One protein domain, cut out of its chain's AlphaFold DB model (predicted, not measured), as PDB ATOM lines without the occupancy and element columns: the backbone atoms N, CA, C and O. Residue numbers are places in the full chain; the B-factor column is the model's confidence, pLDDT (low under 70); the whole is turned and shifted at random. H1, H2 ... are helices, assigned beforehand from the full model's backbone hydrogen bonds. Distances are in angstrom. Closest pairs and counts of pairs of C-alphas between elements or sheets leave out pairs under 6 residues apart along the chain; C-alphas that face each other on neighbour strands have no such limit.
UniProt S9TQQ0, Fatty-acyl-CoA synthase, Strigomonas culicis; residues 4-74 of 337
ATOM      1  N   TRP A   4      39.500  13.273 -31.254       95.19
ATOM      2  CA  TRP A   4      38.047  13.154 -31.177       95.19
ATOM      3  C   TRP A   4      37.563  11.702 -31.301       95.19
ATOM      4  O   TRP A   4      36.716  11.273 -30.521       95.19
ATOM      5  N   ASP A   5      38.141  10.921 -32.218       96.31
ATOM      6  CA  ASP A   5      37.768   9.516 -32.417       96.31
ATOM      7  C   ASP A   5      38.146   8.676 -31.194       96.31
ATOM      8  O   ASP A   5      37.392   7.804 -30.772       96.31
ATOM      9  N   THR A   6      39.290   8.979 -30.571       96.81
ATOM     10  CA  THR A   6      39.719   8.330 -29.328       96.81
ATOM     11  C   THR A   6      38.702   8.545 -28.209       96.81
ATOM     12  O   THR A   6      38.358   7.590 -27.518       96.81
ATOM     13  N   ILE A   7      38.160   9.760 -28.061       96.56
ATOM     14  CA  ILE A   7      37.129  10.052 -27.052       96.56
ATOM     15  C   ILE A   7      35.885   9.181 -27.276       96.56
ATOM     16  O   ILE A   7      35.367   8.614 -26.318       96.56
ATOM     17  N   TYR A   8      35.418   9.038 -28.519       96.25
ATOM     18  CA  TYR A   8      34.248   8.206 -28.833       96.25
ATOM     19  C   TYR A   8      34.516   6.704 -28.724       96.25
ATOM     20  O   TYR A   8      33.600   5.954 -28.401       96.25
ATOM     21  N   ASN A   9      35.751   6.260 -28.960       96.12
ATOM     22  CA  ASN A   9      36.134   4.866 -28.751       96.12
ATOM     23  C   ASN A   9      36.156   4.503 -27.261       96.12
ATOM     24  O   ASN A   9      35.734   3.409 -26.901       96.12
ATOM     25  N   VAL A  10      36.633   5.415 -26.404       97.06
ATOM     26  CA  VAL A  10      36.651   5.225 -24.944       97.06
ATOM     27  C   VAL A  10      35.257   5.401 -24.341       97.06
ATOM     28  O   VAL A  10      34.911   4.700 -23.400       97.06
ATOM     29  N   ILE A  11      34.447   6.323 -24.872       97.00
ATOM     30  CA  ILE A  11      33.109   6.641 -24.352       97.00
ATOM     31  C   ILE A  11      32.061   6.564 -25.475       97.00
ATOM     32  O   ILE A  11      31.562   7.596 -25.952       97.00
ATOM     33  N   PRO A  12      31.704   5.349 -25.923       96.38
ATOM     34  CA  PRO A  12      30.778   5.155 -27.037       96.38
ATOM     35  C   PRO A  12      29.353   5.643 -26.736       96.38
ATOM     36  O   PRO A  12      28.600   5.970 -27.658       96.38
ATOM     37  N   GLU A  13      28.964   5.772 -25.463       95.62
ATOM     38  CA  GLU A  13      27.630   6.228 -25.052       95.62
ATOM     39  C   GLU A  13      27.339   7.677 -25.473       95.62
ATOM     40  O   GLU A  13      26.176   8.071 -25.593       95.62
ATOM     41  N   LEU A  14      28.375   8.475 -25.761       94.12
ATOM     42  CA  LEU A  14      28.220   9.826 -26.311       94.12
ATOM     43  C   LEU A  14      27.677   9.818 -27.751       94.12
ATOM     44  O   LEU A  14      27.128  10.827 -28.196       94.12
ATOM     45  N   GLY A  15      27.819   8.706 -28.481       93.69
ATOM     46  CA  GLY A  15      27.261   8.527 -29.826       93.69
ATOM     47  C   GLY A  15      25.777   8.143 -29.824       93.69
ATOM     48  O   GLY A  15      25.045   8.469 -30.760       93.69
ATOM     49  N   LEU A  16      25.307   7.495 -28.755       93.44
ATOM     50  CA  LEU A  16      23.925   7.032 -28.608       93.44
ATOM     51  C   LEU A  16      23.044   8.140 -28.020       93.44
ATOM     52  O   LEU A  16      22.772   8.177 -26.820       93.44
ATOM     53  N   SER A  17      22.603   9.066 -28.878       94.50
ATOM     54  CA  SER A  17      21.868  10.253 -28.429       94.50
ATOM     55  C   SER A  17      20.344  10.102 -28.391       94.50
ATOM     56  O   SER A  17      19.720   9.693 -29.367       94.50
ATOM     57  N   TYR A  18      19.731  10.482 -27.263       94.69
ATOM     58  CA  TYR A  18      18.275  10.547 -27.086       94.69
ATOM     59  C   TYR A  18      17.844  11.882 -26.443       94.69
ATOM     60  O   TYR A  18      18.610  12.492 -25.682       94.69
ATOM     61  N   PRO A  19      16.627  12.384 -26.729       93.31
ATOM     62  CA  PRO A  19      16.148  13.658 -26.197       93.31
ATOM     63  C   PRO A  19      15.925  13.563 -24.678       93.31
ATOM     64  O   PRO A  19      14.937  13.013 -24.209       93.31
ATOM     65  N   GLY A  20      16.882  14.088 -23.910       93.69
ATOM     66  CA  GLY A  20      16.916  14.034 -22.440       93.69
ATOM     67  C   GLY A  20      18.313  13.746 -21.881       93.69
ATOM     68  O   GLY A  20      18.648  14.210 -20.792       93.69
ATOM     69  N   GLN A  21      19.172  13.100 -22.678       94.94
ATOM     70  CA  GLN A  21      20.522  12.670 -22.290       94.94
ATOM     71  C   GLN A  21      21.406  13.806 -21.744       94.94
ATOM     72  O   GLN A  21      22.244  13.584 -20.875       94.94
ATOM     73  N   LYS A  22      21.213  15.054 -22.199       93.00
ATOM     74  CA  LYS A  22      21.993  16.214 -21.719       93.00
ATOM     75  C   LYS A  22      21.875  16.456 -20.209       93.00
ATOM     76  O   LYS A  22      22.791  17.036 -19.635       93.00
ATOM     77  N   PHE A  23      20.764  16.048 -19.597       95.56
ATOM     78  CA  PHE A  23      20.479  16.247 -18.172       95.56
ATOM     79  C   PHE A  23      20.573  14.957 -17.355       95.56
ATOM     80  O   PHE A  23      20.276  14.972 -16.161       95.56
ATOM     81  N   GLN A  24      20.968  13.842 -17.974       95.50
ATOM     82  CA  GLN A  24      21.152  12.601 -17.239       95.50
ATOM     83  C   GLN A  24      22.282  12.758 -16.215       95.50
ATOM     84  O   GLN A  24      23.271  13.450 -16.458       95.50
ATOM     85  N   TRP A  25      22.137  12.108 -15.063       96.25
ATOM     86  CA  TRP A  25      23.076  12.270 -13.951       96.25
ATOM     87  C   TRP A  25      24.496  11.770 -14.274       96.25
ATOM     88  O   TRP A  25      25.496  12.350 -13.836       96.25
ATOM     89  N   VAL A  26      24.582  10.684 -15.048       96.69
ATOM     90  CA  VAL A  26      25.819   9.971 -15.390       96.69
ATOM     91  C   VAL A  26      25.930   9.853 -16.904       96.69
ATOM     92  O   VAL A  26      25.072   9.230 -17.521       96.69
ATOM     93  N   HIS A  27      26.961  10.447 -17.512       94.50
ATOM     94  CA  HIS A  27      27.136  10.442 -18.972       94.50
ATOM     95  C   HIS A  27      27.669   9.108 -19.521       94.50
ATOM     96  O   HIS A  27      27.211   8.688 -20.578       94.50
ATOM     97  N   SER A  28      28.547   8.430 -18.775       96.25
ATOM     98  CA  SER A  28      29.009   7.060 -19.030       96.25
ATOM     99  C   SER A  28      28.961   6.270 -17.730       96.25
ATOM    100  O   SER A  28      29.367   6.783 -16.686       96.25
ATOM    101  N   GLN A  29      28.420   5.052 -17.783       94.88
ATOM    102  CA  GLN A  29      28.298   4.206 -16.591       94.88
ATOM    103  C   GLN A  29      29.668   3.714 -16.109       94.88
ATOM    104  O   GLN A  29      29.862   3.547 -14.907       94.88
ATOM    105  N   GLU A  30      30.612   3.546 -17.036       96.50
ATOM    106  CA  GLU A  30      31.991   3.150 -16.757       96.50
ATOM    107  C   GLU A  30      32.775   4.304 -16.114       96.50
ATOM    108  O   GLU A  30      33.353   4.157 -15.036       96.50
ATOM    109  N   PHE A  31      32.691   5.500 -16.703       96.88
ATOM    110  CA  PHE A  31      33.387   6.701 -16.231       96.88
ATOM    111  C   PHE A  31      32.432   7.672 -15.523       96.88
ATOM    112  O   PHE A  31      32.256   8.826 -15.926       96.88
ATOM    113  N   TYR A  32      31.799   7.219 -14.436       96.81
ATOM    114  CA  TYR A  32      30.724   7.961 -13.754       96.81
ATOM    115  C   TYR A  32      31.140   9.326 -13.171       96.81
ATOM    116  O   TYR A  32      30.295  10.211 -12.954       96.81
ATOM    117  N   TYR A  33      32.438   9.503 -12.921       96.50
ATOM    118  CA  TYR A  33      33.050  10.735 -12.428       96.50
ATOM    119  C   TYR A  33      33.251  11.798 -13.522       96.50
ATOM    120  O   TYR A  33      33.357  12.983 -13.200       96.50
ATOM    121  N   LEU A  34      33.247  11.429 -14.809       97.12
ATOM    122  CA  LEU A  34      33.422  12.382 -15.904       97.12
ATOM    123  C   LEU A  34      32.150  13.222 -16.110       97.12
ATOM    124  O   LEU A  34      31.067  12.702 -16.387       97.12
ATOM    125  N   LYS A  35      32.278  14.550 -15.991       96.00
ATOM    126  CA  LYS A  35      31.146  15.490 -16.138       96.00
ATOM    127  C   LYS A  35      31.239  16.402 -17.351       96.00
ATOM    128  O   LYS A  35      30.212  16.721 -17.950       96.00
ATOM    129  N   LYS A  36      32.438  16.873 -17.692       96.69
ATOM    130  CA  LYS A  36      32.681  17.797 -18.806       96.69
ATOM    131  C   LYS A  36      33.990  17.430 -19.488       96.69
ATOM    132  O   LYS A  36      34.958  17.113 -18.809       96.69
ATOM    133  N   VAL A  37      34.003  17.535 -20.812       96.88
ATOM    134  CA  VAL A  37      35.212  17.482 -21.639       96.88
ATOM    135  C   VAL A  37      35.402  18.881 -22.218       96.88
ATOM    136  O   VAL A  37      34.497  19.402 -22.876       96.88
ATOM    137  N   ILE A  38      36.528  19.520 -21.904       97.44
ATOM    138  CA  ILE A  38      36.869  20.856 -22.407       97.44
ATOM    139  C   ILE A  38      37.690  20.664 -23.679       97.44
ATOM    140  O   ILE A  38      38.772  20.089 -23.629       97.44
ATOM    141  N   ILE A  39      37.159  21.128 -24.809       96.94
ATOM    142  CA  ILE A  39      37.844  21.077 -26.103       96.94
ATOM    143  C   ILE A  39      38.545  22.413 -26.325       96.94
ATOM    144  O   ILE A  39      37.890  23.460 -26.301       96.94
ATOM    145  N   THR A  40      39.856  22.363 -26.541       96.44
ATOM    146  CA  THR A  40      40.703  23.545 -26.722       96.44
ATOM    147  C   THR A  40      41.309  23.513 -28.117       96.44
ATOM    148  O   THR A  40      42.424  23.049 -28.300       96.44
ATOM    149  N   ASP A  41      40.554  24.028 -29.084       95.69
ATOM    150  CA  ASP A  41      41.004  24.213 -30.463       95.69
ATOM    151  C   ASP A  41      40.872  25.684 -30.851       95.69
ATOM    152  O   ASP A  41      39.882  26.350 -30.513       95.69
ATOM    153  N   HIS A  42      41.854  26.206 -31.587       95.38
ATOM    154  CA  HIS A  42      41.776  27.568 -32.092       95.38
ATOM    155  C   HIS A  42      40.846  27.636 -33.308       95.38
ATOM    156  O   HIS A  42      41.168  27.172 -34.399       95.38
ATOM    157  N   ASN A  43      39.668  28.229 -33.113       95.06
ATOM    158  CA  ASN A  43      38.725  28.506 -34.187       95.06
ATOM    159  C   ASN A  43      38.910  29.948 -34.679       95.06
ATOM    160  O   ASN A  43      38.607  30.889 -33.947       95.06
ATOM    161  N   MET A  44      39.366  30.104 -35.924       95.19
ATOM    162  CA  MET A  44      39.665  31.401 -36.553       95.19
ATOM    163  C   MET A  44      38.421  32.255 -36.865       95.19
ATOM    164  O   MET A  44      38.546  33.388 -37.330       95.19
ATOM    165  N   ASN A  45      37.211  31.729 -36.662       96.25
ATOM    166  CA  ASN A  45      35.980  32.464 -36.933       96.25
ATOM    167  C   ASN A  45      35.799  33.646 -35.968       96.25
ATOM    168  O   ASN A  45      35.915  33.498 -34.754       96.25
ATOM    169  N   LEU A  46      35.392  34.803 -36.503       96.75
ATOM    170  CA  LEU A  46      35.115  36.009 -35.709       96.75
ATOM    171  C   LEU A  46      33.980  35.807 -34.689       96.75
ATOM    172  O   LEU A  46      33.997  36.374 -33.596       96.75
ATOM    173  N   LEU A  47      32.953  35.035 -35.059       97.06
ATOM    174  CA  LEU A  47      31.787  34.811 -34.211       97.06
ATOM    175  C   LEU A  47      32.113  33.845 -33.073       97.06
ATOM    176  O   LEU A  47      32.571  32.722 -33.284       97.06
ATOM    177  N   GLY A  48      31.778  34.253 -31.852       95.50
ATOM    178  CA  GLY A  48      31.904  33.388 -30.691       95.50
ATOM    179  C   GLY A  48      30.955  32.184 -30.742       95.50
ATOM    180  O   GLY A  48      29.823  32.274 -31.211       95.50
ATOM    181  N   VAL A  49      31.390  31.069 -30.149       97.25
ATOM    182  CA  VAL A  49      30.530  29.897 -29.896       97.25
ATOM    183  C   VAL A  49      29.317  30.282 -29.042       97.25
ATOM    184  O   VAL A  49      29.427  31.140 -28.154       97.25
ATOM    185  N   THR A  50      28.185  29.616 -29.288       97.62
ATOM    186  CA  THR A  50      26.945  29.797 -28.527       97.62
ATOM    187  C   THR A  50      27.170  29.587 -27.019       97.62
ATOM    188  O   THR A  50      27.910  28.678 -26.625       97.62
ATOM    189  N   PRO A  51      26.522  30.381 -26.141       97.00
ATOM    190  CA  PRO A  51      26.831  30.388 -24.705       97.00
ATOM    191  C   PRO A  51      26.672  29.034 -24.006       97.00
ATOM    192  O   PRO A  51      27.399  28.733 -23.074       97.00
ATOM    193  N   MET A  52      25.767  28.172 -24.476       96.06
ATOM    194  CA  MET A  52      25.520  26.858 -23.864       96.06
ATOM    195  C   MET A  52      26.684  25.857 -24.000       96.06
ATOM    196  O   MET A  52      26.694  24.843 -23.306       96.06
ATOM    197  N   ARG A  53      27.649  26.114 -24.896       95.88
ATOM    198  CA  ARG A  53      28.862  25.294 -25.088       95.88
ATOM    199  C   ARG A  53      30.138  26.032 -24.669       95.88
ATOM    200  O   ARG A  53      31.230  25.571 -24.976       95.88
ATOM    201  N   LYS A  54      30.005  27.183 -24.006       96.75
ATOM    202  CA  LYS A  54      31.108  28.053 -23.596       96.75
ATOM    203  C   LYS A  54      30.989  28.355 -22.104       96.75
ATOM    204  O   LYS A  54      29.905  28.644 -21.612       96.75
ATOM    205  N   MET A  55      32.106  28.320 -21.387       97.12
ATOM    206  CA  MET A  55      32.156  28.811 -20.011       97.12
ATOM    207  C   MET A  55      32.386  30.326 -19.988       97.12
ATOM    208  O   MET A  55      33.143  30.859 -20.800       97.12
ATOM    209  N   LEU A  56      31.718  31.029 -19.073       97.69
ATOM    210  CA  LEU A  56      31.915  32.465 -18.892       97.69
ATOM    211  C   LEU A  56      33.269  32.714 -18.215       97.69
ATOM    212  O   LEU A  56      33.492  32.245 -17.105       97.69
ATOM    213  N   VAL A  57      34.139  33.477 -18.875       97.75
ATOM    214  CA  VAL A  57      35.503  33.796 -18.405       97.75
ATOM    215  C   VAL A  57      35.732  35.294 -18.176       97.75
ATOM    216  O   VAL A  57      36.838  35.699 -17.838       97.75
ATOM    217  N   TRP A  58      34.702  36.131 -18.345       97.31
ATOM    218  CA  TRP A  58      34.814  37.588 -18.242       97.31
ATOM    219  C   TRP A  58      33.726  38.199 -17.354       97.31
ATOM    220  O   TRP A  58      32.579  37.748 -17.365       97.31
ATOM    221  N   GLY A  59      34.094  39.274 -16.655       97.12
ATOM    222  CA  GLY A  59      33.205  40.087 -15.830       97.12
ATOM    223  C   GLY A  59      33.238  39.736 -14.337       97.12
ATOM    224  O   GLY A  59      33.987  38.856 -13.907       97.12
ATOM    225  N   PRO A  60      32.445  40.443 -13.513       97.12
ATOM    226  CA  PRO A  60      32.318  40.140 -12.095       97.12
ATOM    227  C   PRO A  60      31.490  38.865 -11.881       97.12
ATOM    228  O   PRO A  60      30.361  38.750 -12.352       97.12
ATOM    229  N   PHE A  61      32.027  37.921 -11.107       97.25
ATOM    230  CA  PHE A  61      31.353  36.653 -10.780       97.25
ATOM    231  C   PHE A  61      30.541  36.698  -9.470       97.25
ATOM    232  O   PHE A  61      30.010  35.679  -9.026       97.25
ATOM    233  N   SER A  62      30.471  37.853  -8.804       96.81
ATOM    234  CA  SER A  62      29.806  38.026  -7.505       96.81
ATOM    235  C   SER A  62      29.508  39.496  -7.212       96.81
ATOM    236  O   SER A  62      30.175  40.369  -7.755       96.81
ATOM    237  N   TYR A  63      28.577  39.755  -6.288       96.44
ATOM    238  CA  TYR A  63      28.253  41.111  -5.827       96.44
ATOM    239  C   TYR A  63      29.159  41.588  -4.681       96.44
ATOM    240  O   TYR A  63      29.904  42.543  -4.852       96.44
ATOM    241  N   TYR A  64      29.110  40.929  -3.517       96.44
ATOM    242  CA  TYR A  64      29.789  41.420  -2.307       96.44
ATOM    243  C   TYR A  64      31.276  41.069  -2.234       96.44
ATOM    244  O   TYR A  64      32.098  41.899  -1.869       96.44
ATOM    245  N   GLU A  65      31.622  39.821  -2.539       95.94
ATOM    246  CA  GLU A  65      32.987  39.320  -2.411       95.94
ATOM    247  C   GLU A  65      33.207  38.164  -3.384       95.94
ATOM    248  O   GLU A  65      32.362  37.267  -3.510       95.94
ATOM    249  N   GLN A  66      34.374  38.163  -4.027       96.69
ATOM    250  CA  GLN A  66      34.792  37.092  -4.916       96.69
ATOM    251  C   GLN A  66      35.058  35.802  -4.135       96.69
ATOM    252  O   GLN A  66      35.934  35.721  -3.276       96.69
ATOM    253  N   ARG A  67      34.328  34.745  -4.496       96.62
ATOM    254  CA  ARG A  67      34.347  33.452  -3.791       96.62
ATOM    255  C   ARG A  67      35.721  32.776  -3.755       96.62
ATOM    256  O   ARG A  67      35.975  32.030  -2.816       96.62
ATOM    257  N   LEU A  68      36.590  33.037  -4.737       97.62
ATOM    258  CA  LEU A  68      37.929  32.440  -4.797       97.62
ATOM    259  C   LEU A  68      38.804  32.847  -3.607       97.62
ATOM    260  O   LEU A  68      39.510  31.999  -3.082       97.62
ATOM    261  N   ARG A  69      38.698  34.093  -3.120       96.50
ATOM    262  CA  ARG A  69      39.454  34.548  -1.941       96.50
ATOM    263  C   ARG A  69      38.993  33.863  -0.652       96.50
ATOM    264  O   ARG A  69      39.803  33.554   0.216       96.50
ATOM    265  N   ARG A  70      37.691  33.595  -0.533       96.56
ATOM    266  CA  ARG A  70      37.160  32.807   0.587       96.56
ATOM    267  C   ARG A  70      37.657  31.368   0.544       96.56
ATOM    268  O   ARG A  70      37.992  30.821   1.585       96.56
ATOM    269  N   LEU A  71      37.720  30.773  -0.649       97.81
ATOM    270  CA  LEU A  71      38.244  29.420  -0.816       97.81
ATOM    271  C   LEU A  71      39.750  29.362  -0.544       97.81
ATOM    272  O   LEU A  71      40.188  28.450   0.141       97.81
ATOM    273  N   SER A  72      40.531  30.343  -1.007       97.62
ATOM    274  CA  SER A  72      41.985  30.355  -0.800       97.62
ATOM    275  C   SER A  72      42.386  30.411   0.674       97.62
ATOM    276  O   SER A  72      43.486  30.000   1.005       97.62
ATOM    277  N   ALA A  73      41.511  30.894   1.563       97.31
ATOM    278  CA  ALA A  73      41.740  30.860   3.009       97.31
ATOM    279  C   ALA A  73      41.632  29.447   3.618       97.31
ATOM    280  O   ALA A  73      42.071  29.240   4.744       97.31
ATOM    281  N   LEU A  74      41.026  28.498   2.897       98.00
ATOM    282  CA  LEU A  74      40.889  27.095   3.300       98.00
ATOM    283  C   LEU A  74      41.972  26.197   2.687       98.00
ATOM    284  O   LEU A  74      42.057  25.033   3.063       98.00
TER     285      LEU A  74
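What this domain is: This is residues 4 to 74 of the 337 residues of the protein "Fatty-acyl-CoA synthase" of Strigomonas culicis (UniProt S9TQQ0). With little regular structure, the printed part is an open, winding thread with a short helix near each end, H1 and H2, and long loops between them. Residues 40 to 52 stick out as one loop, and residues 56 to 74, of which 67 to 72 belong to H2, stick out as an arm. The 71 printed residues have two named helices, H1 then H2, and no named strand; the class is all helix, with 13 residues in named elements. The whole is only just extended, close to loose, with a radius of gyration of the C-alphas of 17.0 A and spans of 44 by 37 by 24 A.

Where its parts are: H1, residues 4 to 10, begins at C-alpha 4 (38.047, 13.154, -31.177) and is 10.2 A long. H2, residues 67 to 72, is 8.8 A long and ends at C-alpha 72 (41.985, 30.355, -0.800).

How they stand to each other: H1 and H2 are apart. Every O i to N i+4 pair is within hydrogen-bond range in H1 and H2. Residues 15 to 20 also stand free.

The domain as a whole: The C-alphas of Asn 9 and Tyr 64, the two farthest apart, are 45.6 A apart. The link from H1 to H2, 56 residues, is long. The printed part has no cut, and no printed residue is under 70 in pLDDT.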